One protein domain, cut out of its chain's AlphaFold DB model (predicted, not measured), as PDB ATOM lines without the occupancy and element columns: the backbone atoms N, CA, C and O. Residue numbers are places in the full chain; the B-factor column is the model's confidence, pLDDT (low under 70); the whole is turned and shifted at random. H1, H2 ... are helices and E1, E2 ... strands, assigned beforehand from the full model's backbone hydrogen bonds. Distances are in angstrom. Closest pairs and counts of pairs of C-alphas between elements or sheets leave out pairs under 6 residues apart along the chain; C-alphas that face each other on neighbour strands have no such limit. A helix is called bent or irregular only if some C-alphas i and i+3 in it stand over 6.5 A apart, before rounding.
ATOM      1  N   LYS A  39     118.254  46.523 114.990       74.19
ATOM      2  CA  LYS A  39     119.533  47.030 114.505       74.19
ATOM      3  C   LYS A  39     119.373  47.495 113.059       74.19
ATOM      4  O   LYS A  39     118.630  46.867 112.296       74.19
ATOM      5  N   ASP A  40     120.086  48.561 112.727       83.44
ATOM      6  CA  ASP A  40     120.265  49.027 111.356       83.44
ATOM      7  C   ASP A  40     120.673  47.842 110.474       83.44
ATOM      8  O   ASP A  40     121.426  46.960 110.907       83.44
ATOM      9  N   ARG A  41     120.113  47.777 109.265       93.38
ATOM     10  CA  ARG A  41     120.397  46.691 108.324       93.38
ATOM     11  C   ARG A  41     121.182  47.214 107.142       93.38
ATOM     12  O   ARG A  41     120.799  48.217 106.548       93.38
ATOM     13  N   GLU A  42     122.237  46.496 106.799       97.19
ATOM     14  CA  GLU A  42     123.023  46.754 105.602       97.19
ATOM     15  C   GLU A  42     122.647  45.742 104.518       97.19
ATOM     16  O   GLU A  42     122.408  44.567 104.813       97.19
ATOM     17  N   PHE A  43     122.578  46.212 103.278       98.25
ATOM     18  CA  PHE A  43     122.293  45.411 102.096       98.25
ATOM     19  C   PHE A  43     123.329  45.712 101.021       98.25
ATOM     20  O   PHE A  43     123.684  46.870 100.803       98.25
ATOM     21  N   PHE A  44     123.792  44.663 100.353       97.94
ATOM     22  CA  PHE A  44     124.796  44.735  99.288       97.94
ATOM     23  C   PHE A  44     124.194  44.400  97.922       97.94
ATOM     24  O   PHE A  44     124.827  44.631  96.896       97.94
ATOM     25  N   ASP A  45     122.973  43.862  97.908       98.06
ATOM     26  CA  ASP A  45     122.307  43.397  96.706       98.06
ATOM     27  C   ASP A  45     120.773  43.511  96.807       98.06
ATOM     28  O   ASP A  45     120.195  43.544  97.900       98.06
ATOM     29  N   ASN A  46     120.109  43.590  95.653       97.94
ATOM     30  CA  ASN A  46     118.655  43.674  95.541       97.94
ATOM     31  C   ASN A  46     117.957  42.419  96.088       97.94
ATOM     32  O   ASN A  46     116.890  42.532  96.691       97.94
ATOM     33  N   GLU A  47     118.528  41.232  95.871       97.12
ATOM     34  CA  GLU A  47     117.891  39.956  96.216       97.12
ATOM     35  C   GLU A  47     117.729  39.824  97.735       97.12
ATOM     36  O   GLU A  47     116.628  39.560  98.222       97.12
ATOM     37  N   SER A  48     118.783  40.107  98.503       98.06
ATOM     38  CA  SER A  48     118.758  40.098  99.965       98.06
ATOM     39  C   SER A  48     117.834  41.176 100.540       98.06
ATOM     40  O   SER A  48     117.103  40.910 101.505       98.06
ATOM     41  N   LEU A  49     117.800  42.366  99.928       97.88
ATOM     42  CA  LEU A  49     116.877  43.443 100.290       97.88
ATOM     43  C   LEU A  49     115.417  43.014 100.129       97.88
ATOM     44  O   LEU A  49     114.647  43.060 101.095       97.88
ATOM     45  N   TRP A  50     115.037  42.565  98.934       97.31
ATOM     46  CA  TRP A  50     113.662  42.172  98.636       97.31
ATOM     47  C   TRP A  50     113.240  40.918  99.395       97.31
ATOM     48  O   TRP A  50     112.119  40.869  99.900       97.31
ATOM     49  N   HIS A  51     114.138  39.952  99.593       96.81
ATOM     50  CA  HIS A  51     113.877  38.790 100.441       96.81
ATOM     51  C   HIS A  51     113.516  39.207 101.874       96.81
ATOM     52  O   HIS A  51     112.521  38.742 102.431       96.81
ATOM     53  N   HIS A  52     114.260  40.148 102.469       96.75
ATOM     54  CA  HIS A  52     113.923  40.681 103.791       96.75
ATOM     55  C   HIS A  52     112.585  41.433 103.820       96.75
ATOM     56  O   HIS A  52     111.903  41.388 104.847       96.75
ATOM     57  N   ILE A  53     112.203  42.113 102.737       95.38
ATOM     58  CA  ILE A  53     110.898  42.777 102.618       95.38
ATOM     59  C   ILE A  53     109.768  41.740 102.553       95.38
ATOM     60  O   ILE A  53     108.802  41.852 103.306       95.38
ATOM     61  N   PHE A  54     109.901  40.704 101.718       95.12
ATOM     62  CA  PHE A  54     108.881  39.660 101.553       95.12
ATOM     63  C   PHE A  54     108.684  38.804 102.803       95.12
ATOM     64  O   PHE A  54     107.558  38.443 103.128       95.12
ATOM     65  N   GLU A  55     109.753  38.518 103.546       94.88
ATOM     66  CA  GLU A  55     109.667  37.824 104.836       94.88
ATOM     67  C   GLU A  55     109.210  38.740 105.988       94.88
ATOM     68  O   GLU A  55     109.259  38.345 107.155       94.88
ATOM     69  N   GLU A  56     108.846  39.992 105.690       91.44
ATOM     70  CA  GLU A  56     108.496  41.035 106.657       91.44
ATOM     71  C   GLU A  56     109.572  41.292 107.731       91.44
ATOM     72  O   GLU A  56     109.292  41.850 108.800       91.44
ATOM     73  N   ARG A  57     110.825  40.910 107.455       92.56
ATOM     74  CA  ARG A  57     111.995  41.173 108.307       92.56
ATOM     75  C   ARG A  57     112.494  42.608 108.155       92.56
ATOM     76  O   ARG A  57     113.155  43.121 109.063       92.56
ATOM     77  N   LEU A  58     112.157  43.254 107.042       92.69
ATOM     78  CA  LEU A  58     112.291  44.683 106.808       92.69
ATOM     79  C   LEU A  58     110.901  45.281 106.548       92.69
ATOM     80  O   LEU A  58     110.281  45.025 105.524       92.69
ATOM     81  N   ARG A  59     110.407  46.074 107.502       91.12
ATOM     82  CA  ARG A  59     109.122  46.795 107.423       91.12
ATOM     83  C   ARG A  59     109.379  48.294 107.295       91.12
ATOM     84  O   ARG A  59     110.533  48.712 107.375       91.12
ATOM     85  N   ALA A  60     108.325  49.094 107.150       91.38
ATOM     86  CA  ALA A  60     108.425  50.548 107.239       91.38
ATOM     87  C   ALA A  60     109.021  51.015 108.584       91.38
ATOM     88  O   ALA A  60     109.012  50.297 109.589       91.38
ATOM     89  N   GLU A  61     109.521  52.244 108.582       92.44
ATOM     90  CA  GLU A  61     110.173  52.939 109.687       92.44
ATOM     91  C   GLU A  61     111.480  52.291 110.180       92.44
ATOM     92  O   GLU A  61     111.876  52.485 111.334       92.44
ATOM     93  N   ARG A  62     112.185  51.549 109.319       92.69
ATOM     94  CA  ARG A  62     113.489  50.948 109.633       92.69
ATOM     95  C   ARG A  62     114.615  51.688 108.926       92.69
ATOM     96  O   ARG A  62     114.484  52.025 107.755       92.69
ATOM     97  N   LEU A  63     115.711  51.924 109.647       94.94
ATOM     98  CA  LEU A  63     116.929  52.457 109.052       94.94
ATOM     99  C   LEU A  63     117.625  51.343 108.266       94.94
ATOM    100  O   LEU A  63     117.830  50.238 108.781       94.94
ATOM    101  N   VAL A  64     117.961  51.645 107.021       97.25
ATOM    102  CA  VAL A  64     118.682  50.752 106.122       97.25
ATOM    103  C   VAL A  64     119.866  51.473 105.513       97.25
ATOM    104  O   VAL A  64     119.837  52.690 105.313       97.25
ATOM    105  N   ARG A  65     120.899  50.699 105.203       97.94
ATOM    106  CA  ARG A  65     122.052  51.145 104.442       97.94
ATOM    107  C   ARG A  65     122.230  50.252 103.223       97.94
ATOM    108  O   ARG A  65     122.388  49.044 103.367       97.94
ATOM    109  N   LEU A  66     122.189  50.840 102.040       98.44
ATOM    110  CA  LEU A  66     122.472  50.167 100.778       98.44
ATOM    111  C   LEU A  66     123.921  50.478 100.400       98.44
ATOM    112  O   LEU A  66     124.291  51.649 100.356       98.44
ATOM    113  N   ILE A  67     124.748  49.456 100.194       98.06
ATOM    114  CA  ILE A  67     126.190  49.607  99.970       98.06
ATOM    115  C   ILE A  67     126.496  49.496  98.479       98.06
ATOM    116  O   ILE A  67     126.253  48.449  97.884       98.06
ATOM    117  N   GLY A  68     127.050  50.557  97.887       97.38
ATOM    118  CA  GLY A  68     127.460  50.574  96.479       97.38
ATOM    119  C   GLY A  68     126.320  50.429  95.464       97.38
ATOM    120  O   GLY A  68     126.545  49.902  94.378       97.38
ATOM    121  N   PHE A  69     125.107  50.881  95.794       98.44
ATOM    122  CA  PHE A  69     123.965  50.825  94.878       98.44
ATOM    123  C   PHE A  69     124.062  51.921  93.806       98.44
ATOM    124  O   PHE A  69     124.623  52.995  94.029       98.44
ATOM    125  N   HIS A  70     123.480  51.659  92.641       98.31
ATOM    126  CA  HIS A  70     123.334  52.600  91.538       98.31
ATOM    127  C   HIS A  70     121.995  53.327  91.649       98.31
ATOM    128  O   HIS A  70     120.943  52.688  91.722       98.31
ATOM    129  N   ILE A  71     122.039  54.656  91.666       98.50
ATOM    130  CA  ILE A  71     120.866  55.522  91.656       98.50
ATOM    131  C   ILE A  71     120.541  55.891  90.211       98.50
ATOM    132  O   ILE A  71     121.404  56.425  89.517       98.50
ATOM    133  N   PHE A  72     119.308  55.631  89.779       98.19
ATOM    134  CA  PHE A  72     118.797  55.966  88.449       98.19
ATOM    135  C   PHE A  72     117.614  56.923  88.539       98.19
ATOM    136  O   PHE A  72     116.734  56.754  89.379       98.19
ATOM    137  N   ASP A  73     117.504  57.822  87.562       96.81
ATOM    138  CA  ASP A  73     116.335  58.692  87.342       96.81
ATOM    139  C   ASP A  73     115.023  57.936  87.048       96.81
ATOM    140  O   ASP A  73     113.937  58.516  87.005       96.81
ATOM    141  N   TRP A  74     115.136  56.639  86.790       94.75
ATOM    142  CA  TRP A  74     114.070  55.749  86.370       94.75
ATOM    143  C   TRP A  74     113.635  54.888  87.545       94.75
ATOM    144  O   TRP A  74     114.466  54.307  88.238       94.75
ATOM    145  N   VAL A  75     112.329  54.801  87.768       93.00
ATOM    146  CA  VAL A  75     111.729  54.089  88.894       93.00
ATOM    147  C   VAL A  75     111.057  52.824  88.373       93.00
ATOM    148  O   VAL A  75     110.293  52.925  87.407       93.00
ATOM    149  N   PRO A  76     111.278  51.650  88.991       91.44
ATOM    150  CA  PRO A  76     110.564  50.445  88.599       91.44
ATOM    151  C   PRO A  76     109.058  50.674  88.712       91.44
ATOM    152  O   PRO A  76     108.558  51.103  89.752       91.44
ATOM    153  N   ARG A  77     108.320  50.361  87.642       86.31
ATOM    154  CA  ARG A  77     106.857  50.508  87.595       86.31
ATOM    155  C   ARG A  77     106.173  49.628  88.642       86.31
ATOM    156  O   ARG A  77     105.162  50.003  89.224       86.31
ATOM    157  N   ASN A  78     106.735  48.441  88.868       86.75
ATOM    158  CA  ASN A  78     106.225  47.446  89.807       86.75
ATOM    159  C   ASN A  78     107.353  46.993  90.750       86.75
ATOM    160  O   ASN A  78     107.868  45.883  90.583       86.75
ATOM    161  N   PRO A  79     107.772  47.831  91.719       92.00
ATOM    162  CA  PRO A  79     108.868  47.507  92.624       92.00
ATOM    163  C   PRO A  79     108.662  46.157  93.302       92.00
ATOM    164  O   PRO A  79     107.568  45.851  93.768       92.00
ATOM    165  N   GLY A  80     109.707  45.334  93.334       94.00
ATOM    166  CA  GLY A  80     109.679  44.010  93.956       94.00
ATOM    167  C   GLY A  80     109.104  42.900  93.079       94.00
ATOM    168  O   GLY A  80     109.482  41.746  93.263       94.00
ATOM    169  N   LEU A  81     108.277  43.200  92.070       91.69
ATOM    170  CA  LEU A  81     107.693  42.176  91.191       91.69
ATOM    171  C   LEU A  81     108.766  41.307  90.530       91.69
ATOM    172  O   LEU A  81     108.624  40.081  90.474       91.69
ATOM    173  N   PHE A  82     109.870  41.935  90.118       94.00
ATOM    174  CA  PHE A  82     111.010  41.255  89.516       94.00
ATOM    175  C   PHE A  82     111.554  40.103  90.378       94.00
ATOM    176  O   PHE A  82     111.938  39.056  89.846       94.00
ATOM    177  N   HIS A  83     111.522  40.268  91.701       95.44
ATOM    178  CA  HIS A  83     112.088  39.343  92.686       95.44
ATOM    179  C   HIS A  83     111.109  38.265  93.151       95.44
ATOM    180  O   HIS A  83     111.471  37.383  93.926       95.44
ATOM    181  N   THR A  84     109.864  38.296  92.675       94.62
ATOM    182  CA  THR A  84     108.881  37.257  92.997       94.62
ATOM    183  C   THR A  84     109.045  36.024  92.105       94.62
ATOM    184  O   THR A  84     109.424  36.117  90.934       94.62
ATOM    185  N   GLU A  85     108.669  34.851  92.618       94.56
ATOM    186  CA  GLU A  85     108.632  33.611  91.826       94.56
ATOM    187  C   GLU A  85     107.663  33.718  90.634       94.56
ATOM    188  O   GLU A  85     107.948  33.222  89.545       94.56
ATOM    189  N   ASN A  86     106.540  34.424  90.803       91.00
ATOM    190  CA  ASN A  86     105.611  34.698  89.705       91.00
ATOM    191  C   ASN A  86     106.254  35.579  88.630       91.00
ATOM    192  O   ASN A  86     106.137  35.267  87.447       91.00
ATOM    193  N   GLY A  87     106.975  36.629  89.035       90.31
ATOM    194  CA  GLY A  87     107.720  37.485  88.117       90.31
ATOM    195  C   GLY A  87     108.767  36.691  87.334       90.31
ATOM    196  O   GLY A  87     108.807  36.758  86.106       90.31
ATOM    197  N   ARG A  88     109.543  35.843  88.020       92.62
ATOM    198  CA  ARG A  88     110.507  34.925  87.393       92.62
ATOM    199  C   ARG A  88     109.837  34.016  86.357       92.62
ATOM    200  O   ARG A  88     110.299  33.952  85.219       92.62
ATOM    201  N   ARG A  89     108.729  33.359  86.713       91.19
ATOM    202  CA  ARG A  89     107.964  32.493  85.795       91.19
ATOM    203  C   ARG A  89     107.434  33.252  84.586       91.19
ATOM    204  O   ARG A  89     107.483  32.712  83.485       91.19
ATOM    205  N   ALA A  90     106.955  34.481  84.771       88.06
ATOM    206  CA  ALA A  90     106.484  35.323  83.678       88.06
ATOM    207  C   ALA A  90     107.630  35.682  82.714       88.06
ATOM    208  O   ALA A  90     107.473  35.528  81.500       88.06
ATOM    209  N   ARG A  91     108.822  36.023  83.224       92.25
ATOM    210  CA  ARG A  91     110.017  36.229  82.381       92.25
ATOM    211  C   ARG A  91     110.433  34.951  81.647       92.25
ATOM    212  O   ARG A  91     110.711  34.992  80.454       92.25
ATOM    213  N   THR A  92     110.400  33.789  82.302       87.44
ATOM    214  CA  THR A  92     110.661  32.501  81.631       87.44
ATOM    215  C   THR A  92     109.612  32.186  80.559       87.44
ATOM    216  O   THR A  92     109.956  31.707  79.478       87.44
ATOM    217  N   ASN A  93     108.333  32.461  80.825       86.38
ATOM    218  CA  ASN A  93     107.247  32.221  79.878       86.38
ATOM    219  C   ASN A  93     107.337  33.132  78.646       86.38
ATOM    220  O   ASN A  93     106.977  32.696  77.556       86.38
ATOM    221  N   ALA A  94     107.884  34.345  78.786       87.44
ATOM    222  CA  ALA A  94     108.122  35.248  77.662       87.44
ATOM    223  C   ALA A  94     108.960  34.588  76.554       87.44
ATOM    224  O   ALA A  94     108.663  34.762  75.374       87.44
ATOM    225  N   GLY A  95     109.924  33.730  76.915       82.38
ATOM    226  CA  GLY A  95     110.731  32.965  75.960       82.38
ATOM    227  C   GLY A  95     109.933  31.987  75.083       82.38
ATOM    228  O   GLY A  95     110.428  31.526  74.061       82.38
ATOM    229  N   ARG A  96     108.678  31.666  75.416       86.38
ATOM    230  CA  ARG A  96     107.799  30.864  74.539       86.38
ATOM    231  C   ARG A  96     107.110  31.699  73.462       86.38
ATOM    232  O   ARG A  96     106.566  31.144  72.514       86.38
ATOM    233  N   HIS A  97     107.144  33.018  73.605       87.25
ATOM    234  CA  HIS A  97     106.467  33.988  72.758       87.25
ATOM    235  C   HIS A  97     107.496  34.789  71.958       87.25
ATOM    236  O   HIS A  97     107.563  36.015  72.038       87.25
ATOM    237  N   MET A  98     108.330  34.073  71.206       83.81
ATOM    238  CA  MET A  98     109.367  34.658  70.361       83.81
ATOM    239  C   MET A  98     109.016  34.472  68.885       83.81
ATOM    240  O   MET A  98     108.773  33.355  68.424       83.81
ATOM    241  N   LEU A  99     109.017  35.571  68.139       78.75
ATOM    242  CA  LEU A  99     108.937  35.586  66.690       78.75
ATOM    243  C   LEU A  99     110.316  35.252  66.116       78.75
ATOM    244  O   LEU A  99     111.292  35.960  66.370       78.75
ATOM    245  N   LYS A 100     110.384  34.181  65.321       70.75
ATOM    246  CA  LYS A 100     111.549  33.895  64.480       70.75
ATOM    247  C   LYS A 100     111.455  34.763  63.236       70.75
ATOM    248  O   LYS A 100     110.584  34.532  62.400       70.75
ATOM    249  N   VAL A 101     112.336  35.746  63.125       64.88
ATOM    250  CA  VAL A 101     112.400  36.613  61.944       64.88
ATOM    251  C   VAL A 101     113.327  35.974  60.906       64.88
ATOM    252  O   VAL A 101     114.363  35.403  61.258       64.88
ATOM    253  N   ASP A 102     112.937  36.022  59.629       66.88
ATOM    254  CA  ASP A 102     113.791  35.585  58.517       66.88
ATOM    255  C   ASP A 102     115.125  36.359  58.505       66.88
ATOM    256  O   ASP A 102     115.182  37.501  58.949       66.88
ATOM    257  N   HIS A 103     116.208  35.749  58.004       58.94
ATOM    258  CA  HIS A 103     117.539  36.376  58.019       58.94
ATOM    259  C   HIS A 103     117.577  37.720  57.285       58.94
ATOM    260  O   HIS A 103     118.260  38.633  57.733       58.94
ATOM    261  N   THR A 104     116.885  37.819  56.153       62.16
ATOM    262  CA  THR A 104     116.945  38.996  55.279       62.16
ATOM    263  C   THR A 104     116.205  40.160  55.924       62.16
ATOM    264  O   THR A 104     116.769  41.233  56.083       62.16
ATOM    265  N   LEU A 105     114.999  39.888  56.435       59.97
ATOM    266  CA  LEU A 105     114.230  40.837  57.237       59.97
ATOM    267  C   LEU A 105     115.007  41.262  58.486       59.97
ATOM    268  O   LEU A 105     115.072  42.441  58.793       59.97
ATOM    269  N   PHE A 106     115.619  40.317  59.204       56.62
ATOM    270  CA  PHE A 106     116.362  40.604  60.431       56.62
ATOM    271  C   PHE A 106     117.628  41.443  60.206       56.62
ATOM    272  O   PHE A 106     117.958  42.265  61.055       56.62
ATOM    273  N   ALA A 107     118.315  41.271  59.074       57.34
ATOM    274  CA  ALA A 107     119.430  42.137  58.694       57.34
ATOM    275  C   ALA A 107     118.953  43.583  58.476       57.34
ATOM    276  O   ALA A 107     119.543  44.498  59.035       57.34
ATOM    277  N   GLU A 108     117.812  43.777  57.802       60.09
ATOM    278  CA  GLU A 108     117.167  45.095  57.692       60.09
ATOM    279  C   GLU A 108     116.753  45.667  59.067       60.09
ATOM    280  O   GLU A 108     116.783  46.878  59.252       60.09
ATOM    281  N   TYR A 109     116.402  44.816  60.049       54.88
ATOM    282  CA  TYR A 109     116.060  45.233  61.423       54.88
ATOM    283  C   TYR A 109     117.269  45.641  62.285       54.88
ATOM    284  O   TYR A 109     117.100  46.483  63.162       54.88
ATOM    285  N   ILE A 110     118.442  45.014  62.115       49.69
ATOM    286  CA  ILE A 110     119.664  45.342  62.883       49.69
ATOM    287  C   ILE A 110     120.424  46.509  62.256       49.69
ATOM    288  O   ILE A 110     120.988  47.317  62.988       49.69
ATOM    289  N   ASP A 111     120.449  46.588  60.925       49.06
ATOM    290  CA  ASP A 111     121.147  47.656  60.201       49.06
ATOM    291  C   ASP A 111     120.352  48.977  60.208       49.06
ATOM    292  O   ASP A 111     120.861  50.009  59.771       49.06
ATOM    293  N   ALA A 112     119.116  48.969  60.721       50.72
ATOM    294  CA  ALA A 112     118.415  50.185  61.105       50.72
ATOM    295  C   ALA A 112     119.150  50.823  62.299       50.72
ATOM    296  O   ALA A 112     119.085  50.316  63.421       50.72
ATOM    297  N   ASP A 113     119.884  51.909  62.033       42.22
ATOM    298  CA  ASP A 113     120.630  52.690  63.027       42.22
ATOM    299  C   ASP A 113     119.833  52.854  64.337       42.22
ATOM    300  O   ASP A 113     118.712  53.365  64.341       42.22
ATOM    301  N   GLY A 114     120.428  52.434  65.460       47.66
ATOM    302  CA  GLY A 114     119.878  52.686  66.796       47.66
ATOM    303  C   GLY A 114     118.934  51.619  67.364       47.66
ATOM    304  O   GLY A 114     118.284  51.883  68.375       47.66
ATOM    305  N   ALA A 115     118.854  50.414  66.779       49.47
ATOM    306  CA  ALA A 115     118.062  49.318  67.349       49.47
ATOM    307  C   ALA A 115     118.503  49.000  68.805       49.47
ATOM    308  O   ALA A 115     119.607  48.488  69.029       49.47
ATOM    309  N   PRO A 116     117.667  49.296  69.817       51.06
ATOM    310  CA  PRO A 116     118.050  49.183  71.216       51.06
ATOM    311  C   PRO A 116     118.255  47.721  71.646       51.06
ATOM    312  O   PRO A 116     117.592  46.811  71.137       51.06
ATOM    313  N   PRO A 117     119.140  47.460  72.623       51.75
ATOM    314  CA  PRO A 117     119.356  46.126  73.165       51.75
ATOM    315  C   PRO A 117     118.122  45.659  73.945       51.75
ATOM    316  O   PRO A 117     117.997  45.919  75.128       51.75
ATOM    317  N   ASP A 118     117.213  44.939  73.296       50.06
ATOM    318  CA  ASP A 118     115.864  44.627  73.785       50.06
ATOM    319  C   ASP A 118     115.799  43.589  74.943       50.06
ATOM    320  O   ASP A 118     115.236  42.500  74.818       50.06
ATOM    321  N   GLY A 119     116.438  43.884  76.084       44.84
ATOM    322  CA  GLY A 119     116.684  42.926  77.178       44.84
ATOM    323  C   GLY A 119     117.669  41.821  76.779       44.84
ATOM    324  O   GLY A 119     117.657  40.703  77.308       44.84
ATOM    325  N   ALA A 120     118.500  42.121  75.785       41.59
ATOM    326  CA  ALA A 120     119.257  41.129  75.070       41.59
ATOM    327  C   ALA A 120     120.445  40.571  75.849       41.59
ATOM    328  O   ALA A 120     121.087  39.738  75.270       41.59
ATOM    329  N   ASP A 121     120.777  40.894  77.098       38.09
ATOM    330  CA  ASP A 121     121.931  40.217  77.732       38.09
ATOM    331  C   ASP A 121     121.590  38.819  78.268       38.09
ATOM    332  O   ASP A 121     122.363  37.880  78.080       38.09
ATOM    333  N   VAL A 122     120.381  38.616  78.802       40.22
ATOM    334  CA  VAL A 122     119.867  37.272  79.141       40.22
ATOM    335  C   VAL A 122     119.493  36.503  77.870       40.22
ATOM    336  O   VAL A 122     119.768  35.309  77.756       40.22
ATOM    337  N   LEU A 123     118.931  37.194  76.873       37.44
ATOM    338  CA  LEU A 123     118.656  36.625  75.554       37.44
ATOM    339  C   LEU A 123     119.960  36.316  74.800       37.44
ATOM    340  O   LEU A 123     120.073  35.212  74.303       37.44
ATOM    341  N   ARG A 124     120.988  37.173  74.838       39.00
ATOM    342  CA  ARG A 124     122.356  36.938  74.328       39.00
ATOM    343  C   ARG A 124     123.017  35.818  75.093       39.00
ATOM    344  O   ARG A 124     123.665  35.017  74.456       39.00
ATOM    345  N   GLY A 125     122.833  35.668  76.400       38.47
ATOM    346  CA  GLY A 125     123.309  34.490  77.135       38.47
ATOM    347  C   GLY A 125     122.742  33.177  76.573       38.47
ATOM    348  O   GLY A 125     123.461  32.194  76.436       38.47
ATOM    349  N   VAL A 126     121.473  33.183  76.156       36.19
ATOM    350  CA  VAL A 126     120.796  32.033  75.530       36.19
ATOM    351  C   VAL A 126     121.084  31.930  74.015       36.19
ATOM    352  O   VAL A 126     121.119  30.828  73.468       36.19
ATOM    353  N   THR A 127     121.350  33.045  73.328       33.06
ATOM    354  CA  THR A 127     121.555  33.146  71.869       33.06
ATOM    355  C   THR A 127     123.019  33.336  71.446       33.06
ATOM    356  O   THR A 127     123.293  33.493  70.258       33.06
ATOM    357  N   SER A 128     123.959  33.342  72.396       36.47
ATOM    358  CA  SER A 128     125.424  33.401  72.203       36.47
ATOM    359  C   SER A 128     126.040  32.029  71.967       36.47
ATOM    360  O   SER A 128     127.242  31.930  71.727       36.47
ATOM    361  N   SER A 129     125.226  30.971  71.959       34.62
ATOM    362  CA  SER A 129     125.610  29.736  71.291       34.62
ATOM    363  C   SER A 129     125.789  30.041  69.799       34.62
ATOM    364  O   SER A 129     124.867  30.524  69.142       34.62
ATOM    365  N   GLU A 130     126.997  29.825  69.272       37.72
ATOM    366  CA  GLU A 130     127.286  29.966  67.842       37.72
ATOM    367  C   GLU A 130     126.241  29.186  67.024       37.72
ATOM    368  O   GLU A 130     126.160  27.960  67.088       37.72
ATOM    369  N   GLY A 131     125.385  29.906  66.294       45.66
ATOM    370  CA  GLY A 131     124.276  29.313  65.551       45.66
ATOM    371  C   GLY A 131     123.088  30.256  65.355       45.66
ATOM    372  O   GLY A 131     123.114  31.422  65.738       45.66
ATOM    373  N   ALA A 132     122.023  29.737  64.732       39.28
ATOM    374  CA  ALA A 132     120.834  30.446  64.229       39.28
ATOM    375  C   ALA A 132     119.992  31.239  65.264       39.28
ATOM    376  O   ALA A 132     118.898  31.698  64.937       39.28
ATOM    377  N   ALA A 133     120.480  31.410  66.492       39.16
ATOM    378  CA  ALA A 133     119.781  32.025  67.611       39.16
ATOM    379  C   ALA A 133     119.826  33.566  67.622       39.16
ATOM    380  O   ALA A 133     119.135  34.179  68.424       39.16
ATOM    381  N   ARG A 134     120.531  34.219  66.690       41.34
ATOM    382  CA  ARG A 134     120.573  35.692  66.579       41.34
ATOM    383  C   ARG A 134     119.234  36.379  66.221       41.34
ATOM    384  O   ARG A 134     119.271  37.569  65.998       41.34
ATOM    385  N   LYS A 135     118.075  35.703  66.142       55.06
ATOM    386  CA  LYS A 135     116.882  36.171  65.388       55.06
ATOM    387  C   LYS A 135     115.543  36.082  66.142       55.06
ATOM    388  O   LYS A 135     114.609  35.438  65.655       55.06
ATOM    389  N   LEU A 136     115.442  36.636  67.349       62.66
ATOM    390  CA  LEU A 136     114.245  36.469  68.184       62.66
ATOM    391  C   LEU A 136     113.741  37.819  68.700       62.66
ATOM    392  O   LEU A 136     114.400  38.456  69.513       62.66
ATOM    393  N   ILE A 137     112.559  38.228  68.232       75.81
ATOM    394  CA  ILE A 137     111.814  39.387  68.748       75.81
ATOM    395  C   ILE A 137     110.669  38.849  69.607       75.81
ATOM    396  O   ILE A 137     109.952  37.945  69.181       75.81
ATOM    397  N   LEU A 138     110.462  39.379  70.813       85.50
ATOM    398  CA  LEU A 138     109.300  38.994  71.619       85.50
ATOM    399  C   LEU A 138     108.002  39.444  70.933       85.50
ATOM    400  O   LEU A 138     107.859  40.611  70.563       85.50
ATOM    401  N   THR A 139     107.029  38.542  70.803       90.12
ATOM    402  CA  THR A 139     105.677  38.917  70.358       90.12
ATOM    403  C   THR A 139     105.004  39.815  71.405       90.12
ATOM    404  O   THR A 139     105.515  39.923  72.527       90.12
ATOM    405  N   PRO A 140     103.845  40.435  71.115       90.06
ATOM    406  CA  PRO A 140     103.160  41.279  72.088       90.06
ATOM    407  C   PRO A 140     102.843  40.532  73.397       90.06
ATOM    408  O   PRO A 140     102.943  41.103  74.480       90.06
ATOM    409  N   GLN A 141     102.558  39.224  73.335       88.62
ATOM    410  CA  GLN A 141     102.412  38.363  74.518       88.62
ATOM    411  C   GLN A 141     103.734  38.195  75.263       88.62
ATOM    412  O   GLN A 141     103.750  38.258  76.488       88.62
ATOM    413  N   GLY A 142     104.840  37.994  74.544       89.12
ATOM    414  CA  GLY A 142     106.169  37.880  75.142       89.12
ATOM    415  C   GLY A 142     106.565  39.151  75.885       89.12
ATOM    416  O   GLY A 142     106.968  39.087  77.045       89.12
ATOM    417  N   LYS A 143     106.355  40.315  75.262       89.00
ATOM    418  CA  LYS A 143     106.568  41.626  75.884       89.00
ATOM    419  C   LYS A 143     105.683  41.830  77.110       89.00
ATOM    420  O   LYS A 143     106.188  42.191  78.169       89.00
ATOM    421  N   CYS A 144     104.391  41.527  77.005       87.62
ATOM    422  CA  CYS A 144     103.468  41.590  78.138       87.62
ATOM    423  C   CYS A 144     103.921  40.679  79.291       87.62
ATOM    424  O   CYS A 144     103.931  41.099  80.446       87.62
ATOM    425  N   SER A 145     104.388  39.467  78.981       86.00
ATOM    426  CA  SER A 145     104.910  38.510  79.961       86.00
ATOM    427  C   SER A 145     106.181  39.023  80.658       86.00
ATOM    428  O   SER A 145     106.351  38.796  81.854       86.00
ATOM    429  N   MET A 146     107.054  39.765  79.967       88.25
ATOM    430  CA  MET A 146     108.206  40.435  80.596       88.25
ATOM    431  C   MET A 146     107.777  41.566  81.535       88.25
ATOM    432  O   MET A 146     108.298  41.667  82.645       88.25
ATOM    433  N   LEU A 147     106.785  42.367  81.133       86.75
ATOM    434  CA  LEU A 147     106.231  43.443  81.964       86.75
ATOM    435  C   LEU A 147     105.544  42.905  83.228       86.75
ATOM    436  O   LEU A 147     105.763  43.403  84.333       86.75
ATOM    437  N   GLN A 148     104.767  41.829  83.087       86.19
ATOM    438  CA  GLN A 148     104.219  41.047  84.207       86.19
ATOM    439  C   GLN A 148     105.320  40.380  85.043       86.19
ATOM    440  O   GLN A 148     105.115  40.028  86.203       86.19
ATOM    441  N   GLY A 149     106.499  40.221  84.450       87.06
ATOM    442  CA  GLY A 149     107.728  39.795  85.091       87.06
ATOM    443  C   GLY A 149     108.430  40.879  85.905       87.06
ATOM    444  O   GLY A 149     109.467  40.578  86.485       87.06
ATOM    445  N   GLY A 150     107.911  42.108  85.961       88.00
ATOM    446  CA  GLY A 150     108.529  43.220  86.687       88.00
ATOM    447  C   GLY A 150     109.529  44.036  85.875       88.00
ATOM    448  O   GLY A 150     110.211  44.865  86.456       88.00
ATOM    449  N   VAL A 151     109.617  43.822  84.559       90.25
ATOM    450  CA  VAL A 151     110.384  44.700  83.662       90.25
ATOM    451  C   VAL A 151     109.549  45.938  83.332       90.25
ATOM    452  O   VAL A 151     108.340  45.838  83.131       90.25
ATOM    453  N   GLY A 152     110.178  47.101  83.254       88.69
ATOM    454  CA  GLY A 152     109.558  48.378  82.938       88.69
ATOM    455  C   GLY A 152     109.743  49.404  84.055       88.69
ATOM    456  O   GLY A 152     109.293  49.221  85.189       88.69
ATOM    457  N   CYS A 153     110.312  50.537  83.675       89.94
ATOM    458  CA  CYS A 153     110.487  51.729  84.474       89.94
ATOM    459  C   CYS A 153     109.645  52.885  83.943       89.94
ATOM    460  O   CYS A 153     109.207  52.914  82.788       89.94
ATOM    461  N   VAL A 154     109.472  53.870  84.814       87.25
ATOM    462  CA  VAL A 154     108.852  55.163  84.537       87.25
ATOM    463  C   VAL A 154     109.739  56.271  85.094       87.25
ATOM    464  O   VAL A 154     110.449  56.067  86.080       87.25
ATOM    465  N   ARG A 155     109.709  57.452  84.471       90.31
ATOM    466  CA  ARG A 155     110.431  58.631  84.966       90.31
ATOM    467  C   ARG A 155     109.459  59.739  85.331       90.31
ATOM    468  O   ARG A 155     108.674  60.178  84.490       90.31
ATOM    469  N   PHE A 156     109.549  60.203  86.573       86.44
ATOM    470  CA  PHE A 156     108.672  61.230  87.131       86.44
ATOM    471  C   PHE A 156     109.318  62.612  87.096       86.44
ATOM    472  O   PHE A 156     110.543  62.730  87.166       86.44
ATOM    473  N   ARG A 157     108.501  63.668  87.028       88.69
ATOM    474  CA  ARG A 157     108.952  65.024  87.390       88.69
ATOM    475  C   ARG A 157     109.172  65.124  88.902       88.69
ATOM    476  O   ARG A 157     108.760  64.243  89.655       88.69
ATOM    477  N   SER A 158     109.806  66.208  89.339       90.12
ATOM    478  CA  SER A 158     109.908  66.501  90.762       90.12
ATOM    479  C   SER A 158     108.521  66.642  91.402       90.12
ATOM    480  O   SER A 158     107.562  67.140  90.802       90.12
ATOM    481  N   LEU A 159     108.413  66.156  92.633       86.50
ATOM    482  CA  LEU A 159     107.202  66.141  93.437       86.50
ATOM    483  C   LEU A 159     107.199  67.359  94.355       86.50
ATOM    484  O   LEU A 159     108.169  67.615  95.066       86.50
ATOM    485  N   LYS A 160     106.083  68.091  94.381       85.19
ATOM    486  CA  LYS A 160     105.854  69.145  95.374       85.19
ATOM    487  C   LYS A 160     105.223  68.523  96.614       85.19
ATOM    488  O   LYS A 160     104.119  67.992  96.542       85.19
ATOM    489  N   LEU A 161     105.922  68.591  97.738       81.94
ATOM    490  CA  LEU A 161     105.454  68.083  99.021       81.94
ATOM    491  C   LEU A 161     104.507  69.088  99.693       81.94
ATOM    492  O   LEU A 161     104.618  70.299  99.500       81.94
ATOM    493  N   ALA A 162     103.604  68.599 100.548       77.69
ATOM    494  CA  ALA A 162     102.618  69.433 101.246       77.69
ATOM    495  C   ALA A 162     103.243  70.522 102.143       77.69
ATOM    496  O   ALA A 162     102.629  71.553 102.399       77.69
ATOM    497  N   ASN A 163     104.476  70.309 102.607       79.69
ATOM    498  CA  ASN A 163     105.244  71.284 103.385       79.69
ATOM    499  C   ASN A 163     105.947  72.352 102.519       79.69
ATOM    500  O   ASN A 163     106.699  73.160 103.057       79.69
ATOM    501  N   GLY A 164     105.730  72.348 101.199       81.25
ATOM    502  CA  GLY A 164     106.353  73.265 100.242       81.25
ATOM    503  C   GLY A 164     107.728  72.825  99.734       81.25
ATOM    504  O   GLY A 164     108.305  73.528  98.908       81.25
ATOM    505  N   GLY A 165     108.253  71.684 100.196       87.31
ATOM    506  CA  GLY A 165     109.506  71.115  99.700       87.31
ATOM    507  C   GLY A 165     109.370  70.490  98.310       87.31
ATOM    508  O   GLY A 165     108.272  70.145  97.871       87.31
ATOM    509  N   VAL A 166     110.505  70.314  97.636       90.69
ATOM    510  CA  VAL A 166     110.617  69.560  96.381       90.69
ATOM    511  C   VAL A 166     111.351  68.255  96.667       90.69
ATOM    512  O   VAL A 166     112.328  68.239  97.419       90.69
ATOM    513  N   ALA A 167     110.851  67.158  96.107       92.88
ATOM    514  CA  ALA A 167     111.465  65.846  96.224       92.88
ATOM    515  C   ALA A 167     111.513  65.128  94.877       92.88
ATOM    516  O   ALA A 167     110.684  65.359  93.997       92.88
ATOM    517  N   TRP A 168     112.462  64.212  94.744       94.81
ATOM    518  CA  TRP A 168     112.661  63.413  93.545       94.81
ATOM    519  C   TRP A 168     112.391  61.947  93.846       94.81
ATOM    520  O   TRP A 168     112.925  61.390  94.806       94.81
ATOM    521  N   LEU A 169     111.548  61.326  93.020       93.88
ATOM    522  CA  LEU A 169     111.344  59.884  93.039       93.88
ATOM    523  C   LEU A 169     112.301  59.256  92.024       93.88
ATOM    524  O   LEU A 169     112.158  59.464  90.819       93.88
ATOM    525  N   VAL A 170     113.278  58.519  92.534       96.94
ATOM    526  CA  VAL A 170     114.323  57.828  91.762       96.94
ATOM    527  C   VAL A 170     114.374  56.361  92.203       96.94
ATOM    528  O   VAL A 170     113.558  55.939  93.025       96.94
ATOM    529  N   SER A 171     115.282  55.544  91.675       97.75
ATOM    530  CA  SER A 171     115.485  54.179  92.184       97.75
ATOM    531  C   SER A 171     116.921  53.911  92.586       97.75
ATOM    532  O   SER A 171     117.839  54.526  92.057       97.75
ATOM    533  N   ALA A 172     117.098  52.976  93.517       98.44
ATOM    534  CA  ALA A 172     118.379  52.368  93.835       98.44
ATOM    535  C   ALA A 172     118.362  50.907  93.417       98.44
ATOM    536  O   ALA A 172     117.410  50.187  93.717       98.44
ATOM    537  N   THR A 173     119.442  50.445  92.812       98.31
ATOM    538  CA  THR A 173     119.591  49.044  92.434       98.31
ATOM    539  C   THR A 173     121.044  48.607  92.576       98.31
ATOM    540  O   THR A 173     121.963  49.369  92.293       98.31
ATOM    541  N   SER A 174     121.275  47.388  93.057       97.56
ATOM    542  CA  SER A 174     122.613  46.786  93.054       97.56
ATOM    543  C   SER A 174     122.984  46.174  91.703       97.56
ATOM    544  O   SER A 174     124.119  45.749  91.510       97.56
ATOM    545  N   SER A 175     122.012  46.039  90.800       92.00
ATOM    546  CA  SER A 175     122.234  45.677  89.405       92.00
ATOM    547  C   SER A 175     122.222  46.949  88.567       92.00
ATOM    548  O   SER A 175     121.641  47.956  88.956       92.00
ATOM    549  N   ALA A 176     122.840  46.945  87.392       91.06
ATOM    550  CA  ALA A 176     122.809  48.108  86.505       91.06
ATOM    551  C   ALA A 176     121.432  48.312  85.821       91.06
ATOM    552  O   ALA A 176     121.355  48.951  84.778       91.06
ATOM    553  N   ALA A 177     120.347  47.770  86.392       94.50
ATOM    554  CA  ALA A 177     118.986  47.815  85.867       94.50
ATOM    555  C   ALA A 177     117.997  48.303  86.951       94.50
ATOM    556  O   ALA A 177     117.799  47.615  87.960       94.50
ATOM    557  N   PRO A 178     117.350  49.472  86.776       95.75
ATOM    558  CA  PRO A 178     116.432  50.024  87.770       95.75
ATOM    559  C   PRO A 178     115.124  49.236  87.910       95.75
ATOM    560  O   PRO A 178     114.485  49.319  88.956       95.75
ATOM    561  N   ASP A 179     114.759  48.411  86.923       93.50
ATOM    562  CA  ASP A 179     113.595  47.508  86.973       93.50
ATOM    563  C   ASP A 179     113.637  46.543  88.177       93.50
ATOM    564  O   ASP A 179     112.609  46.106  88.696       93.50
ATOM    565  N   GLU A 180     114.845  46.223  88.643       95.75
ATOM    566  CA  GLU A 180     115.094  45.333  89.779       95.75
ATOM    567  C   GLU A 180     115.216  46.089  91.112       95.75
ATOM    568  O   GLU A 180     115.322  45.476  92.178       95.75
ATOM    569  N   GLY A 181     115.244  47.418  91.054       96.75
ATOM    570  CA  GLY A 181     115.579  48.274  92.175       96.75
ATOM    571  C   GLY A 181     114.451  48.486  93.177       96.75
ATOM    572  O   GLY A 181     113.376  47.883  93.122       96.75
ATOM    573  N   ILE A 182     114.713  49.401  94.105       97.50
ATOM    574  CA  ILE A 182     113.761  49.929  95.079       97.50
ATOM    575  C   ILE A 182     113.591  51.444  94.874       97.50
ATOM    576  O   ILE A 182     114.586  52.135  94.645       97.50
ATOM    577  N   PRO A 183     112.365  51.993  94.957       97.31
ATOM    578  CA  PRO A 183     112.158  53.431  94.886       97.31
ATOM    579  C   PRO A 183     112.833  54.166  96.046       97.31
ATOM    580  O   PRO A 183     112.768  53.734  97.203       97.31
ATOM    581  N   LEU A 184     113.424  55.311  95.733       97.69
ATOM    582  CA  LEU A 184     113.967  56.271  96.679       97.69
ATOM    583  C   LEU A 184     113.188  57.577  96.587       97.69
ATOM    584  O   LEU A 184     112.893  58.044  95.489       97.69
ATOM    585  N   LEU A 185     112.934  58.197  97.734       96.19
ATOM    586  CA  LEU A 185     112.521  59.591  97.808       96.19
ATOM    587  C   LEU A 185     113.723  60.417  98.263       96.19
ATOM    588  O   LEU A 185     114.220  60.220  99.374       96.19
ATOM    589  N   MET A 186     114.190  61.309  97.394       96.38
ATOM    590  CA  MET A 186     115.358  62.160  97.614       96.38
ATOM    591  C   MET A 186     114.960  63.624  97.761       96.38
ATOM    592  O   MET A 186     113.982  64.069  97.156       96.38
ATOM    593  N   SER A 187     115.720  64.372  98.564       96.00
ATOM    594  CA  SER A 187     115.597  65.828  98.603       96.00
ATOM    595  C   SER A 187     116.131  66.449  97.309       96.00
ATOM    596  O   SER A 187     116.889  65.813  96.577       96.00
ATOM    597  N   ASP A 188     115.738  67.691  97.033       96.06
ATOM    598  CA  ASP A 188     116.255  68.460  95.893       96.06
ATOM    599  C   ASP A 188     117.787  68.587  95.945       96.06
ATOM    600  O   ASP A 188     118.471  68.268  94.981       96.06
ATOM    601  N   THR A 189     118.336  68.906  97.120       96.44
ATOM    602  CA  THR A 189     119.785  69.039  97.332       96.44
ATOM    603  C   THR A 189     120.544  67.728  97.108       96.44
ATOM    604  O   THR A 189     121.576  67.727  96.447       96.44
ATOM    605  N   ASP A 190     120.039  66.594  97.613       97.38
ATOM    606  CA  ASP A 190     120.694  65.296  97.377       97.38
ATOM    607  C   ASP A 190     120.635  64.883  95.894       97.38
ATOM    608  O   ASP A 190     121.472  64.103  95.436       97.38
ATOM    609  N   TYR A 191     119.618  65.348  95.161       97.75
ATOM    610  CA  TYR A 191     119.471  65.094  93.731       97.75
ATOM    611  C   TYR A 191     120.449  65.935  92.906       97.75
ATOM    612  O   TYR A 191     121.165  65.376  92.077       97.75
ATOM    613  N   GLU A 192     120.540  67.240  93.179       97.25
ATOM    614  CA  GLU A 192     121.527  68.146  92.568       97.25
ATOM    615  C   GLU A 192     122.961  67.603  92.734       97.25
ATOM    616  O   GLU A 192     123.755  67.628  91.797       97.25
ATOM    617  N   ASP A 193     123.271  67.002  93.889       97.38
ATOM    618  CA  ASP A 193     124.573  66.381  94.186       97.38
ATOM    619  C   ASP A 193     124.952  65.190  93.277       97.38
ATOM    620  O   ASP A 193     126.115  64.754  93.274       97.38
ATOM    621  N   ILE A 194     123.986  64.602  92.562       97.62
ATOM    622  CA  ILE A 194     124.198  63.451  91.673       97.62
ATOM    623  C   ILE A 194     123.780  63.708  90.220       97.62
ATOM    624  O   ILE A 194     124.030  62.843  89.383       97.62
ATOM    625  N   GLU A 195     123.172  64.856  89.912       96.94
ATOM    626  CA  GLU A 195     122.551  65.145  88.613       96.94
ATOM    627  C   GLU A 195     123.539  65.007  87.446       96.94
ATOM    628  O   GLU A 195     123.247  64.303  86.478       96.94
ATOM    629  N   ASP A 196     124.740  65.578  87.570       96.62
ATOM    630  CA  ASP A 196     125.776  65.485  86.534       96.62
ATOM    631  C   ASP A 196     126.157  64.021  86.237       96.62
ATOM    632  O   ASP A 196     126.271  63.624  85.078       96.62
ATOM    633  N   GLU A 197     126.277  63.173  87.268       96.19
ATOM    634  CA  GLU A 197     126.561  61.742  87.082       96.19
ATOM    635  C   GLU A 197     125.396  61.014  86.398       96.19
ATOM    636  O   GLU A 197     125.629  60.143  85.558       96.19
ATOM    637  N   LEU A 198     124.148  61.376  86.716       96.06
ATOM    638  CA  LEU A 198     122.971  60.820  86.044       96.06
ATOM    639  C   LEU A 198     122.941  61.197  84.558       96.06
ATOM    640  O   LEU A 198     122.582  60.359  83.734       96.06
ATOM    641  N   ILE A 199     123.333  62.425  84.210       93.75
ATOM    642  CA  ILE A 199     123.370  62.905  82.822       93.75
ATOM    643  C   ILE A 199     124.514  62.251  82.043       93.75
ATOM    644  O   ILE A 199     124.305  61.782  80.926       93.75
ATOM    645  N   GLU A 200     125.719  62.216  82.610       93.50
ATOM    646  CA  GLU A 200     126.917  61.751  81.907       93.50
ATOM    647  C   GLU A 200     127.013  60.225  81.828       93.50
ATOM    648  O   GLU A 200     127.514  59.678  80.846       93.50
ATOM    649  N   ARG A 201     126.573  59.528  82.880       93.81
ATOM    650  CA  ARG A 201     126.779  58.080  83.048       93.81
ATOM    651  C   ARG A 201     125.479  57.299  83.135       93.81
ATOM    652  O   ARG A 201     125.513  56.075  83.235       93.81
ATOM    653  N   GLY A 202     124.338  57.983  83.151       94.81
ATOM    654  CA  GLY A 202     123.029  57.357  83.260       94.81
ATOM    655  C   GLY A 202     122.636  56.907  84.674       94.81
ATOM    656  O   GLY A 202     121.459  56.628  84.913       94.81
ATOM    657  N   PHE A 203     123.593  56.841  85.608       97.38
ATOM    658  CA  PHE A 203     123.391  56.510  87.020       97.38
ATOM    659  C   PHE A 203     124.538  57.032  87.903       97.38
ATOM    660  O   PHE A 203     125.658  57.250  87.437       97.38
ATOM    661  N   ALA A 204     124.285  57.145  89.210       97.69
ATOM    662  CA  ALA A 204     125.287  57.500  90.217       97.69
ATOM    663  C   ALA A 204     125.496  56.353  91.218       97.69
ATOM    664  O   ALA A 204     124.534  55.841  91.781       97.69
ATOM    665  N   THR A 205     126.740  55.949  91.495       97.94
ATOM    666  CA  THR A 205     127.015  54.903  92.504       97.94
ATOM    667  C   THR A 205     127.169  55.527  93.887       97.94
ATOM    668  O   THR A 205     128.031  56.392  94.080       97.94
ATOM    669  N   ARG A 206     126.356  55.096  94.858       98.12
ATOM    670  CA  ARG A 206     126.330  55.639  96.223       98.12
ATOM    671  C   ARG A 206     126.124  54.561  97.283       98.12
ATOM    672  O   ARG A 206     125.405  53.584  97.090       98.12
ATOM    673  N   ASP A 207     126.693  54.824  98.450       98.19
ATOM    674  CA  ASP A 207     126.246  54.252  99.711       98.19
ATOM    675  C   ASP A 207     125.053  55.091 100.184       98.19
ATOM    676  O   ASP A 207     125.167  56.308 100.347       98.19
ATOM    677  N   ILE A 208     123.907  54.455 100.400       98.56
ATOM    678  CA  ILE A 208     122.640  55.139 100.676       98.56
ATOM    679  C   ILE A 208     122.208  54.780 102.084       98.56
ATOM    680  O   ILE A 208     121.997  53.610 102.381       98.56
ATOM    681  N   ILE A 209     122.040  55.774 102.950       98.19
ATOM    682  CA  ILE A 209     121.423  55.595 104.264       98.19
ATOM    683  C   ILE A 209     120.053  56.255 104.216       98.19
ATOM    684  O   ILE A 209     119.924  57.434 103.879       98.19
ATOM    685  N   GLY A 210     119.022  55.497 104.568       97.56
ATOM    686  CA  GLY A 210     117.658  55.990 104.529       97.56
ATOM    687  C   GLY A 210     116.714  55.188 105.400       97.56
ATOM    688  O   GLY A 210     117.081  54.174 105.999       97.56
ATOM    689  N   LYS A 211     115.474  55.661 105.486       96.56
ATOM    690  CA  LYS A 211     114.419  55.013 106.257       96.56
ATOM    691  C   LYS A 211     113.389  54.415 105.316       96.56
ATOM    692  O   LYS A 211     112.879  55.104 104.441       96.56
ATOM    693  N   THR A 212     113.040  53.150 105.510       96.31
ATOM    694  CA  THR A 212     111.928  52.544 104.775       96.31
ATOM    695  C   THR A 212     110.612  53.217 105.156       96.31
ATOM    696  O   THR A 212     110.366  53.519 106.325       96.31
ATOM    697  N   LYS A 213     109.737  53.420 104.180       94.50
ATOM    698  CA  LYS A 213     108.428  54.054 104.339       94.50
ATOM    699  C   LYS A 213     107.405  53.312 103.496       94.50
ATOM    700  O   LYS A 213     107.756  52.750 102.462       94.50
ATOM    701  N   PHE A 214     106.151  53.299 103.938       91.81
ATOM    702  CA  PHE A 214     105.063  52.868 103.066       91.81
ATOM    703  C   PHE A 214     104.779  53.954 102.046       91.81
ATOM    704  O   PHE A 214     104.722  55.124 102.413       91.81
ATOM    705  N   VAL A 215     104.571  53.546 100.798       85.69
ATOM    706  CA  VAL A 215     104.042  54.430  99.761       85.69
ATOM    707  C   VAL A 215     102.703  55.000 100.260       85.69
ATOM    708  O   VAL A 215     101.810  54.209 100.575       85.69
ATOM    709  N   PRO A 216     102.564  56.335 100.366       76.75
ATOM    710  CA  PRO A 216     101.304  56.979 100.718       76.75
ATOM    711  C   PRO A 216     100.192  56.623  99.732       76.75
ATOM    712  O   PRO A 216     100.461  56.405  98.552       76.75
ATOM    713  N   ASP A 217      98.939  56.639 100.188       68.38
ATOM    714  CA  ASP A 217      97.786  56.324  99.333       68.38
ATOM    715  C   ASP A 217      97.684  57.255  98.113       68.38
ATOM    716  O   ASP A 217      97.277  56.827  97.042       68.38
ATOM    717  N   GLU A 218      98.159  58.496  98.232       66.19
ATOM    718  CA  GLU A 218      98.248  59.479  97.139       66.19
ATOM    719  C   GLU A 218      99.124  59.009  95.967       66.19
ATOM    720  O   GLU A 218      98.927  59.418  94.827       66.19
ATOM    721  N   PHE A 219     100.090  58.135  96.245       68.25
ATOM    722  CA  PHE A 219     100.980  57.547  95.252       68.25
ATOM    723  C   PHE A 219     100.652  56.076  94.992       68.25
ATOM    724  O   PHE A 219     101.343  55.434  94.205       68.25
ATOM    725  N   ALA A 220      99.617  55.522  95.633       66.38
ATOM    726  CA  ALA A 220      99.243  54.118  95.495       66.38
ATOM    727  C   ALA A 220      98.970  53.733  94.042       66.38
ATOM    728  O   ALA A 220      99.336  52.630  93.653       66.38
ATOM    729  N   ASP A 221      98.389  54.639  93.257       62.19
ATOM    730  CA  ASP A 221      98.071  54.413  91.845       62.19
ATOM    731  C   ASP A 221      99.320  54.373  90.948       62.19
ATOM    732  O   ASP A 221      99.276  53.824  89.847       62.19
ATOM    733  N   LEU A 222     100.457  54.906  91.419       61.59
ATOM    734  CA  LEU A 222     101.735  54.862  90.695       61.59
ATOM    735  C   LEU A 222     102.388  53.481  90.738       61.59
ATOM    736  O   LEU A 222     103.234  53.174  89.898       61.59
ATOM    737  N   PHE A 223     102.015  52.661  91.719       64.38
ATOM    738  CA  PHE A 223     102.624  51.366  91.975       64.38
ATOM    739  C   PHE A 223     101.577  50.261  91.849       64.38
ATOM    740  O   PHE A 223     100.446  50.391  92.307       64.38
ATOM    741  N   SER A 224     101.943  49.128  91.248       62.84
ATOM    742  CA  SER A 224     101.000  48.014  91.111       62.84
ATOM    743  C   SER A 224     100.453  47.522  92.455       62.84
ATOM    744  O   SER A 224     101.181  47.353  93.435       62.84
ATOM    745  N   VAL A 225      99.155  47.206  92.467       63.88
ATOM    746  CA  VAL A 225      98.417  46.611  93.598       63.88
ATOM    747  C   VAL A 225      98.629  45.090  93.660       63.88
ATOM    748  O   VAL A 225      97.744  44.325  94.044       63.88
ATOM    749  N   GLN A 226      99.791  44.602  93.225       73.31
ATOM    750  CA  GLN A 226     100.027  43.168  93.161       73.31
ATOM    751  C   GLN A 226     100.065  42.566  94.565       73.31
ATOM    752  O   GLN A 226     100.875  42.933  95.417       73.31
ATOM    753  N   SER A 227      99.162  41.612  94.791       75.00
ATOM    754  CA  SER A 227      99.010  40.948  96.082       75.00
ATOM    755  C   SER A 227     100.330  40.335  96.552       75.00
ATOM    756  O   SER A 227     100.985  39.604  95.809       75.00
ATOM    757  N   GLY A 228     100.678  40.586  97.815       81.75
ATOM    758  CA  GLY A 228     101.852  40.007  98.471       81.75
ATOM    759  C   GLY A 228     103.159  40.781  98.285       81.75
ATOM    760  O   GLY A 228     104.180  40.335  98.797       81.75
ATOM    761  N   ILE A 229     103.146  41.932  97.603       88.19
ATOM    762  CA  ILE A 229     104.317  42.807  97.477       88.19
ATOM    763  C   ILE A 229     104.103  44.057  98.344       88.19
ATOM    764  O   ILE A 229     103.234  44.876  98.033       88.19
ATOM    765  N   PRO A 230     104.860  44.234  99.443       88.94
ATOM    766  CA  PRO A 230     104.781  45.448 100.246       88.94
ATOM    767  C   PRO A 230     105.170  46.690  99.433       88.94
ATOM    768  O   PRO A 230     106.248  46.745  98.843       88.94
ATOM    769  N   ARG A 231     104.313  47.716  99.448       89.50
ATOM    770  CA  ARG A 231     104.563  49.004  98.782       89.50
ATOM    771  C   ARG A 231     105.479  49.865  99.645       89.50
ATOM    772  O   ARG A 231     105.005  50.654 100.464       89.50
ATOM    773  N   LEU A 232     106.783  49.658  99.502       93.31
ATOM    774  CA  LEU A 232     107.814  50.378 100.245       93.31
ATOM    775  C   LEU A 232     108.678  51.239  99.322       93.31
ATOM    776  O   LEU A 232     108.969  50.858  98.191       93.31
ATOM    777  N   TYR A 233     109.138  52.362  99.861       95.56
ATOM    778  CA  TYR A 233     110.239  53.158  99.321       95.56
ATOM    779  C   TYR A 233     111.236  53.470 100.442       95.56
ATOM    780  O   TYR A 233     110.952  53.235 101.623       95.56
ATOM    781  N   ILE A 234     112.408  53.989 100.089       97.62
ATOM    782  CA  ILE A 234     113.393  54.483 101.056       97.62
ATOM    783  C   ILE A 234     113.444  56.008 100.978       97.62
ATOM    784  O   ILE A 234     113.783  56.582  99.949       97.62
ATOM    785  N   GLU A 235     113.117  56.668 102.082       96.94
ATOM    786  CA  GLU A 235     113.365  58.095 102.274       96.94
ATOM    787  C   GLU A 235     114.855  58.288 102.567       96.94
ATOM    788  O   GLU A 235     115.359  57.827 103.599       96.94
ATOM    789  N   VAL A 236     115.571  58.907 101.629       97.94
ATOM    790  CA  VAL A 236     117.019  59.103 101.725       97.94
ATOM    791  C   VAL A 236     117.320  60.128 102.814       97.94
ATOM    792  O   VAL A 236     116.704  61.185 102.886       97.94
ATOM    793  N   GLN A 237     118.261  59.785 103.692       97.25
ATOM    794  CA  GLN A 237     118.741  60.668 104.759       97.25
ATOM    795  C   GLN A 237     120.179  61.114 104.527       97.25
ATOM    796  O   GLN A 237     120.583  62.174 105.001       97.25
ATOM    797  N   LYS A 238     120.978  60.264 103.875       97.12
ATOM    798  CA  LYS A 238     122.368  60.557 103.563       97.12
ATOM    799  C   LYS A 238     122.839  59.736 102.373       97.12
ATOM    800  O   LYS A 238     122.625  58.524 102.329       97.12
ATOM    801  N   LEU A 239     123.579  60.393 101.490       97.88
ATOM    802  CA  LEU A 239     124.367  59.763 100.443       97.88
ATOM    803  C   LEU A 239     125.856  59.839 100.787       97.88
ATOM    804  O   LEU A 239     126.350  60.842 101.305       97.88
ATOM    805  N   ALA A 240     126.587  58.771 100.502       97.44
ATOM    806  CA  ALA A 240     128.040  58.761 100.529       97.44
ATOM    807  C   ALA A 240     128.571  58.348  99.155       97.44
ATOM    808  O   ALA A 240     128.073  57.410  98.531       97.44
ATOM    809  N   ARG A 241     129.572  59.087  98.667       94.94
ATOM    810  CA  ARG A 241     130.199  58.820  97.370       94.94
ATOM    811  C   ARG A 241     130.923  57.478  97.399       94.94
ATOM    812  O   ARG A 241     131.674  57.197  98.332       94.94
ATOM    813  N   CYS A 242     130.739  56.708  96.337       94.69
ATOM    814  CA  CYS A 242     131.471  55.477  96.072       94.69
ATOM    815  C   CYS A 242     132.318  55.648  94.807       94.69
ATOM    816  O   CYS A 242     132.024  56.526  93.990       94.69
ATOM    817  N   PRO A 243     133.352  54.814  94.611       93.38
ATOM    818  CA  PRO A 243     134.025  54.734  93.326       93.38
ATOM    819  C   PRO A 243     133.015  54.472  92.193       93.38
ATOM    820  O   PRO A 243     132.084  53.681  92.378       93.38
ATOM    821  N   PRO A 244     133.197  55.107  91.025       89.56
ATOM    822  CA  PRO A 244     132.463  54.775  89.813       89.56
ATOM    823  C   PRO A 244     132.488  53.268  89.543       89.56
ATOM    824  O   PRO A 244     133.558  52.663  89.527       89.56
ATOM    825  N   ALA A 245     131.323  52.664  89.313       89.75
ATOM    826  CA  ALA A 245     131.266  51.291  88.823       89.75
ATOM    827  C   ALA A 245     131.531  51.247  87.311       89.75
ATOM    828  O   ALA A 245     131.036  52.103  86.577       89.75
ATOM    829  N   ASP A 246     132.290  50.249  86.866       90.50
ATOM    830  CA  ASP A 246     132.571  49.979  85.452       90.50
ATOM    831  C   ASP A 246     131.489  49.056  84.870       90.50
ATOM    832  O   ASP A 246     131.713  47.877  84.604       90.50
ATOM    833  N   VAL A 247     130.258  49.573  84.811       88.56
ATOM    834  CA  VAL A 247     129.077  48.854  84.311       88.56
ATOM    835  C   VAL A 247     128.214  49.779  83.462       88.56
ATOM    836  O   VAL A 247     128.171  50.988  83.688       88.56
ATOM    837  N   THR A 248     127.502  49.197  82.501       87.19
ATOM    838  CA  THR A 248     126.560  49.904  81.629       87.19
ATOM    839  C   THR A 248     125.157  49.859  82.223       87.19
ATOM    840  O   THR A 248     124.654  48.774  82.520       87.19
ATOM    841  N   GLY A 249     124.518  51.019  82.377       88.25
ATOM    842  CA  GLY A 249     123.131  51.105  82.825       88.25
ATOM    843  C   GLY A 249     122.158  50.605  81.755       88.25
ATOM    844  O   GLY A 249     122.342  50.869  80.571       88.25
ATOM    845  N   GLN A 250     121.108  49.892  82.153       90.19
ATOM    846  CA  GLN A 250     120.067  49.396  81.251       90.19
ATOM    847  C   GLN A 250     118.690  49.752  81.786       90.19
ATOM    848  O   GLN A 250     118.212  49.160  82.749       90.19
TER     849      GLN A 250
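Overview. This is residues 39 to 250 of the 395 residues of an uncharacterized protein of Ancylobacter aquaticus (UniProt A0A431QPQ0). The model shows two lobes: a closed barrel of five strands, E2, E5, E6, E8 and E7, with H6 packed along its outside and H1 at another place outside it, and an arm that makes the length of the whole. In the arm H2 and H5 run side by side in opposite directions and lead to the small strand pair E3 and E4, with H3 at the far end beyond it and H4 loosely placed partway along the arm, apart from H2, H3 and H5. The printed part has 212 residues, with seven named helices and eight named strands in the order E1 H1 E2 H2 E3 H3 H4 E4 H5 E5 E6 H6 E7 H7 E8; the class is mixed, helices and strands. The barrel is a mixed sheet to which E1 adds a parallel strand beside E2, and E3 and E4 are antiparallel. The whole is compact by its radius of gyration of the C-alphas, 18.6 A, yet elongated, with spans of 58 by 37 by 30 A.

Along the chain. Find C-alpha 41 at (120.397, 46.691, 108.324), where E1, residues 41 to 43, begins. H1 follows at residues 46 to 54, and E2, residues 63 to 72, runs 21.0 A and bends by 92 degrees at residue 68. Then come H2, residues 85 to 94, 14.3 A long from C-alpha 85 at (108.632, 33.611, 91.826), E3, residues 98 to 100, H3, residues 103 to 110, H4, residues 120 to 127, E4, residues 136 to 138, and H5, residues 140 to 148, 12.2 A. Read on to E5, residues 166 to 173, 22.7 A, E6, residues 182 to 187, 16.4 A, and H6, residues 188 to 201, 19.6 A. E7, residues 204 to 214, runs 24.4 A, H7 takes residues 217 to 222, and E8, residues 232 to 241, runs 24.1 A to C-alpha 241 at (130.199, 58.820, 97.370).

Arrangement. Start at E1 and E2, parallel neighbours, with N 43 and O 65 within hydrogen-bond range at 2.8 A; E1, H1 and E2 form a strand-helix-strand unit, two parallel neighbour strands with a helix between, and its crossover is right-handed. Round the barrel, look for N 70 and O 173 at 2.8 A between E2 and E5, antiparallel, and N 170 and O 184 at 3.0 A in the hairpin E5 and E6. E6 and E8 are parallel, with N 185 and O 234 at 2.9 A. E8 and E7 are antiparallel, with N 235 and O 211 at 2.8 A, and E7 and E2, antiparallel, close the ring with N 66 and O 208 at 2.8 A. H1 is on the barrel, outside it, at a height of 8.3 A over the sheet. H6 is also outside, at a height of 8.0 A; its closest C-alphas to E5 are those of Asp 188 and Ala 167, 5.5 A. In the arm H2 and H5 touch, opposite ways at a shallow tilt of 17 degrees, with the C-alphas of Ala 94 and Gly 142 closest at 4.1 A. E3 and E4 are antiparallel, with N 99 and O 137 at 2.8 A, while H3 and H4 are apart. Every O i to N i+4 pair is within range in H1 to H5, against 7 of 10 in H6 and 0 of 2 in H7, where 2 of 3 O i to N i+3 pairs are. H6 and H7 are irregular: C-alphas 193 and 196 are 7.8 A apart, and 218 and 221 are 7.3 A apart. H7 is not on the barrel.

Size, cuts and confidence. The farthest C-alphas, those of Lys 39 and Thr 104, are 59.8 A apart, and the printed part has no cut. The links E2 to H2 and H5 to E5 are long; in them residues 75 to 76 and 153 to 154 form a short antiparallel pairing. Residues 111 to 116 stand free. Look with care at residues 101 to 136 and 217 to 225, where pLDDT is under 70; the mean of the printed part is 83.5.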